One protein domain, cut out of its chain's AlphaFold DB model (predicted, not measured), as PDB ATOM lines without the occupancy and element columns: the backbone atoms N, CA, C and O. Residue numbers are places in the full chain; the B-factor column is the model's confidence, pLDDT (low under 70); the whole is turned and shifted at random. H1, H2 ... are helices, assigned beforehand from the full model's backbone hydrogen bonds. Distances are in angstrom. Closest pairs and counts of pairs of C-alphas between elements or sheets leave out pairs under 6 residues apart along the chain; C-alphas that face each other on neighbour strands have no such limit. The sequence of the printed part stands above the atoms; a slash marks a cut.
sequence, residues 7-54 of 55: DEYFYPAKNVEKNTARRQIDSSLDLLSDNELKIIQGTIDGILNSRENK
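This is residues 7 to 54 of the 55 residues of the protein "DBD_HTH domain-containing protein" of [Ruminococcus] lactaris ATCC 29176 (UniProt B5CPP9). A free tail, residues 7 to 17 with the tiny H1 at its start, sticks out from an open V made by H2 and the longer H3, which come nearest beside the tight link that joins them. The 48 printed residues hold three named helices, H1, H2, H3 in chain order, and no named strand: all helix. The whole is extended, with a radius of gyration of the C-alphas of 15.5 A, and flat, spanning 43 by 31 by 16 A.

H1, residues 7 to 10, is apart from H2, residues 20 to 29, and from H3, residues 34 to 52. H2 and H3 are close but not clearly touching; their closest C-alphas, of Leu 29 and Leu 37, are 7.4 A apart. They run opposite ways at a steep tilt of 40 degrees. In H2 and H3 every O i to N i+4 pair is within hydrogen-bond range; H1 is too short for such a pair.

H1 begins at C-alpha 7 (34.719, -3.470, -9.372). H2 measures 14.6 A. H3 measures 26.8 A, ending at C-alpha 52 (42.340, 0.584, 31.104).

The farthest C-alphas, of Asp 7 and Asn 53, are 45.1 A apart. The printed part has no cut and no long link. pLDDT is under 70 at residues 7, 12 to 19 and 54.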
ATOM      1  N   ASP A   7      35.076  -3.374 -10.791       69.44
ATOM      2  CA  ASP A   7      34.719  -3.470  -9.372       69.44
ATOM      3  C   ASP A   7      35.806  -2.893  -8.458       69.44
ATOM      4  O   ASP A   7      35.505  -2.165  -7.521       69.44
ATOM      5  N   GLU A   8      37.080  -3.141  -8.766       70.88
ATOM      6  CA  GLU A   8      38.216  -2.669  -7.965       70.88
ATOM      7  C   GLU A   8      38.431  -1.152  -8.089       70.88
ATOM      8  O   GLU A   8      38.959  -0.513  -7.179       70.88
ATOM      9  N   TYR A   9      37.979  -0.555  -9.198       74.69
ATOM     10  CA  TYR A   9      38.012   0.890  -9.421       74.69
ATOM     11  C   TYR A   9      36.927   1.634  -8.627       74.69
ATOM     12  O   TYR A   9      37.200   2.687  -8.048       74.69
ATOM     13  N   PHE A  10      35.701   1.098  -8.581       75.69
ATOM     14  CA  PHE A  10      34.580   1.710  -7.851       75.69
ATOM     15  C   PHE A  10      34.572   1.362  -6.361       75.69
ATOM     16  O   PHE A  10      34.170   2.183  -5.533       75.69
ATOM     17  N   TYR A  11      35.062   0.174  -6.018       70.00
ATOM     18  CA  TYR A  11      35.231  -0.307  -4.657       70.00
ATOM     19  C   TYR A  11      36.714  -0.589  -4.421       70.00
ATOM     20  O   TYR A  11      37.101  -1.758  -4.330       70.00
ATOM     21  N   PRO A  12      37.565   0.453  -4.305       62.69
ATOM     22  CA  PRO A  12      38.939   0.237  -3.890       62.69
ATOM     23  C   PRO A  12      38.862  -0.510  -2.568       62.69
ATOM     24  O   PRO A  12      38.291   0.007  -1.600       62.69
ATOM     25  N   ALA A  13      39.344  -1.759  -2.562       62.94
ATOM     26  CA  ALA A  13      39.345  -2.586  -1.371       62.94
ATOM     27  C   ALA A  13      39.905  -1.702  -0.268       62.94
ATOM     28  O   ALA A  13      41.029  -1.202  -0.382       62.94
ATOM     29  N   LYS A  14      39.075  -1.408   0.740       58.88
ATOM     30  CA  LYS A  14      39.447  -0.565   1.873       58.88
ATOM     31  C   LYS A  14      40.401  -1.405   2.712       58.88
ATOM     32  O   LYS A  14      40.070  -1.889   3.789       58.88
ATOM     33  N   ASN A  15      41.580  -1.637   2.150       56.34
ATOM     34  CA  ASN A  15      42.731  -2.266   2.733       56.34
ATOM     35  C   ASN A  15      43.265  -1.244   3.731       56.34
ATOM     36  O   ASN A  15      44.336  -0.675   3.563       56.34
ATOM     37  N   VAL A  16      42.507  -1.015   4.809       55.16
ATOM     38  CA  VAL A  16      43.168  -0.895   6.100       55.16
ATOM     39  C   VAL A  16      43.969  -2.180   6.156       55.16
ATOM     40  O   VAL A  16      43.364  -3.247   6.276       55.16
ATOM     41  N   GLU A  17      45.269  -2.105   5.862       57.75
ATOM     42  CA  GLU A  17      46.144  -3.265   5.866       57.75
ATOM     43  C   GLU A  17      45.943  -3.937   7.216       57.75
ATOM     44  O   GLU A  17      46.444  -3.494   8.249       57.75
ATOM     45  N   LYS A  18      45.119  -4.989   7.234       56.94
ATOM     46  CA  LYS A  18      45.059  -5.871   8.379       56.94
ATOM     47  C   LYS A  18      46.492  -6.366   8.481       56.94
ATOM     48  O   LYS A  18      46.960  -7.034   7.559       56.94
ATOM     49  N   ASN A  19      47.181  -5.965   9.553       69.94
ATOM     50  CA  ASN A  19      48.516  -6.445   9.883       69.94
ATOM     51  C   ASN A  19      48.557  -7.956   9.601       69.94
ATOM     52  O   ASN A  19      47.571  -8.648   9.880       69.94
ATOM     53  N   THR A  20      49.641  -8.458   9.011       79.56
ATOM     54  CA  THR A  20      49.804  -9.880   8.666       79.56
ATOM     55  C   THR A  20      49.389 -10.797   9.818       79.56
ATOM     56  O   THR A  20      48.673 -11.770   9.589       79.56
ATOM     57  N   ALA A  21      49.696 -10.410  11.059       84.56
ATOM     58  CA  ALA A  21      49.265 -11.108  12.265       84.56
ATOM     59  C   ALA A  21      47.734 -11.141  12.441       84.56
ATOM     60  O   ALA A  21      47.177 -12.176  12.783       84.56
ATOM     61  N   ARG A  22      47.019 -10.041  12.171       87.12
ATOM     62  CA  ARG A  22      45.553  -9.996  12.287       87.12
ATOM     63  C   ARG A  22      44.871 -10.908  11.270       87.12
ATOM     64  O   ARG A  22      43.901 -11.561  11.622       87.12
ATOM     65  N   ARG A  23      45.389 -10.993  10.039       88.00
ATOM     66  CA  ARG A  23      44.869 -11.938   9.032       88.00
ATOM     67  C   ARG A  23      45.091 -13.392   9.455       88.00
ATOM     68  O   ARG A  23      44.177 -14.193   9.336       88.00
ATOM     69  N   GLN A  24      46.276 -13.712   9.978       88.94
ATOM     70  CA  GLN A  24      46.592 -15.054  10.484       88.94
ATOM     71  C   GLN A  24      45.714 -15.444  11.678       88.94
ATOM     72  O   GLN A  24      45.261 -16.585  11.754       88.94
ATOM     73  N   ILE A  25      45.448 -14.496  12.582       93.12
ATOM     74  CA  ILE A  25      44.532 -14.696  13.706       93.12
ATOM     75  C   ILE A  25      43.117 -14.946  13.185       93.12
ATOM     76  O   ILE A  25      42.551 -15.971  13.539       93.12
ATOM     77  N   ASP A  26      42.585 -14.085  12.306       91.38
ATOM     78  CA  ASP A  26      41.234 -14.240  11.743       91.38
ATOM     79  C   ASP A  26      41.058 -15.642  11.114       91.38
ATOM     80  O   ASP A  26      40.119 -16.348  11.462       91.38
ATOM     81  N   SER A  27      42.008 -16.099  10.286       92.19
ATOM     82  CA  SER A  27      41.964 -17.448   9.691       92.19
ATOM     83  C   SER A  27      42.088 -18.590  10.704       92.19
ATOM     84  O   SER A  27      41.598 -19.684  10.447       92.19
ATOM     85  N   SER A  28      42.761 -18.372  11.836       94.31
ATOM     86  CA  SER A  28      42.884 -19.389  12.886       94.31
ATOM     87  C   SER A  28      41.616 -19.494  13.734       94.31
ATOM     88  O   SER A  28      41.323 -20.574  14.236       94.31
ATOM     89  N   LEU A  29      40.860 -18.399  13.888       95.88
ATOM     90  CA  LEU A  29      39.616 -18.385  14.665       95.88
ATOM     91  C   LEU A  29      38.531 -19.267  14.037       95.88
ATOM     92  O   LEU A  29      37.791 -19.910  14.774       95.88
ATOM     93  N   ASP A  30      38.492 -19.361  12.705       94.56
ATOM     94  CA  ASP A  30      37.538 -20.204  11.966       94.56
ATOM     95  C   ASP A  30      37.692 -21.710  12.260       94.56
ATOM     96  O   ASP A  30      36.802 -22.502  11.954       94.56
ATOM     97  N   LEU A  31      38.823 -22.124  12.844       96.94
ATOM     98  CA  LEU A  31      39.138 -23.523  13.147       96.94
ATOM     99  C   LEU A  31      38.807 -23.927  14.592       96.94
ATOM    100  O   LEU A  31      38.994 -25.091  14.949       96.94
ATOM    101  N   LEU A  32      38.369 -22.987  15.434       97.50
ATOM    102  CA  LEU A  32      38.174 -23.208  16.866       97.50
ATOM    103  C   LEU A  32      36.722 -23.546  17.212       97.50
ATOM    104  O   LEU A  32      35.778 -23.076  16.580       97.50
ATOM    105  N   SER A  33      36.541 -24.325  18.277       98.00
ATOM    106  CA  SER A  33      35.228 -24.574  18.875       98.00
ATOM    107  C   SER A  33      34.753 -23.402  19.744       98.00
ATOM    108  O   SER A  33      35.549 -22.606  20.244       98.00
ATOM    109  N   ASP A  34      33.449 -23.345  20.031       96.88
ATOM    110  CA  ASP A  34      32.853 -22.312  20.894       96.88
ATOM    111  C   ASP A  34      33.520 -22.202  22.275       96.88
ATOM    112  O   ASP A  34      33.650 -21.111  22.834       96.88
ATOM    113  N   ASN A  35      33.943 -23.331  22.851       97.81
ATOM    114  CA  ASN A  35      34.612 -23.339  24.152       97.81
ATOM    115  C   ASN A  35      36.013 -22.725  24.069       97.81
ATOM    116  O   ASN A  35      36.407 -21.978  24.963       97.81
ATOM    117  N   GLU A  36      36.749 -22.994  22.993       97.88
ATOM    118  CA  GLU A  36      38.067 -22.404  22.752       97.88
ATOM    119  C   GLU A  36      37.948 -20.906  22.443       97.88
ATOM    120  O   GLU A  36      38.705 -20.103  22.990       97.88
ATOM    121  N   LEU A  37      36.934 -20.497  21.674       97.94
ATOM    122  CA  LEU A  37      36.640 -19.086  21.411       97.94
ATOM    123  C   LEU A  37      36.344 -18.303  22.700       97.94
ATOM    124  O   LEU A  37      36.804 -17.170  22.846       97.94
ATOM    125  N   LYS A  38      35.657 -18.904  23.681       97.62
ATOM    126  CA  LYS A  38      35.442 -18.281  25.003       97.62
ATOM    127  C   LYS A  38      36.747 -18.042  25.768       97.62
ATOM    128  O   LYS A  38      36.872 -17.020  26.442       97.62
ATOM    129  N   ILE A  39      37.725 -18.942  25.659       97.81
ATOM    130  CA  ILE A  39      39.050 -18.767  26.279       97.81
ATOM    131  C   ILE A  39      39.795 -17.597  25.617       97.81
ATOM    132  O   ILE A  39      40.386 -16.759  26.306       97.81
ATOM    133  N   ILE A  40      39.728 -17.501  24.284       97.38
ATOM    134  CA  ILE A  40      40.299 -16.375  23.535       97.38
ATOM    135  C   ILE A  40      39.634 -15.056  23.947       97.38
ATOM    136  O   ILE A  40      40.343 -14.088  24.227       97.38
ATOM    137  N   GLN A  41      38.303 -15.025  24.069       96.69
ATOM    138  CA  GLN A  41      37.573 -13.845  24.538       96.69
ATOM    139  C   GLN A  41      38.048 -13.403  25.928       96.69
ATOM    140  O   GLN A  41      38.406 -12.241  26.102       96.69
ATOM    141  N   GLY A  42      38.163 -14.331  26.885       97.94
ATOM    142  CA  GLY A  42      38.669 -14.010  28.225       97.94
ATOM    143  C   GLY A  42      40.096 -13.440  28.214       97.94
ATOM    144  O   GLY A  42      40.422 -12.549  28.999       97.94
ATOM    145  N   THR A  43      40.940 -13.895  27.283       97.12
ATOM    146  CA  THR A  43      42.294 -13.347  27.094       97.12
ATOM    147  C   THR A  43      42.253 -11.915  26.556       97.12
ATOM    148  O   THR A  43      42.979 -11.049  27.048       97.12
ATOM    149  N   ILE A  44      41.395 -11.647  25.566       96.38
ATOM    150  CA  ILE A  44      41.187 -10.304  25.007       96.38
ATOM    151  C   ILE A  44      40.691  -9.353  26.100       96.38
ATOM    152  O   ILE A  44      41.275  -8.281  26.275       96.38
ATOM    153  N   ASP A  45      39.687  -9.768  26.872       97.00
ATOM    154  CA  ASP A  45      39.132  -8.982  27.976       97.00
ATOM    155  C   ASP A  45      40.216  -8.651  29.010       97.00
ATOM    156  O   ASP A  45      40.361  -7.500  29.423       97.00
ATOM    157  N   GLY A  46      41.061  -9.626  29.367       97.12
ATOM    158  CA  GLY A  46      42.204  -9.413  30.256       97.12
ATOM    159  C   GLY A  46      43.197  -8.362  29.737       97.12
ATOM    160  O   GLY A  46      43.639  -7.497  30.499       97.12
ATOM    161  N   ILE A  47      43.528  -8.388  28.441       96.31
ATOM    162  CA  ILE A  47      44.420  -7.399  27.811       96.31
ATOM    163  C   ILE A  47      43.801  -5.998  27.847       96.31
ATOM    164  O   ILE A  47      44.505  -5.027  28.147       96.31
ATOM    165  N   LEU A  48      42.511  -5.878  27.521       95.25
ATOM    166  CA  LEU A  48      41.801  -4.598  27.502       95.25
ATOM    167  C   LEU A  48      41.710  -4.006  28.909       95.25
ATOM    168  O   LEU A  48      42.194  -2.893  29.123       95.25
ATOM    169  N   ASN A  49      41.251  -4.798  29.879       94.81
ATOM    170  CA  ASN A  49      41.176  -4.397  31.282       94.81
ATOM    171  C   ASN A  49      42.554  -3.966  31.817       94.81
ATOM    172  O   ASN A  49      42.666  -2.965  32.522       94.81
ATOM    173  N   SER A  50      43.634  -4.671  31.457       94.75
ATOM    174  CA  SER A  50      45.000  -4.306  31.869       94.75
ATOM    175  C   SER A  50      45.461  -2.950  31.313       94.75
ATOM    176  O   SER A  50      46.246  -2.255  31.956       94.75
ATOM    177  N   ARG A  51      44.997  -2.555  30.122       92.88
ATOM    178  CA  ARG A  51      45.310  -1.249  29.521       92.88
ATOM    179  C   ARG A  51      44.481  -0.123  30.127       92.88
ATOM    180  O   ARG A  51      45.002   0.978  30.276       92.88
ATOM    181  N   GLU A  52      43.226  -0.394  30.468       84.19
ATOM    182  CA  GLU A  52      42.340   0.584  31.104       84.19
ATOM    183  C   GLU A  52      42.779   0.908  32.532       84.19
ATOM    184  O   GLU A  52      42.850   2.078  32.886       84.19
ATOM    185  N   ASN A  53      43.205  -0.095  33.306       71.50
ATOM    186  CA  ASN A  53      43.710   0.091  34.675       71.50
ATOM    187  C   ASN A  53      45.118   0.722  34.757       71.50
ATOM    188  O   ASN A  53      45.657   0.886  35.848       71.50
ATOM    189  N   LYS A  54      45.749   1.035  33.617       62.12
ATOM    190  CA  LYS A  54      47.038   1.750  33.548       62.12
ATOM    191  C   LYS A  54      46.886   3.252  33.273       62.12
ATOM    192  O   LYS A  54      47.909   3.932  33.186       62.12
TER     193      LYS A  54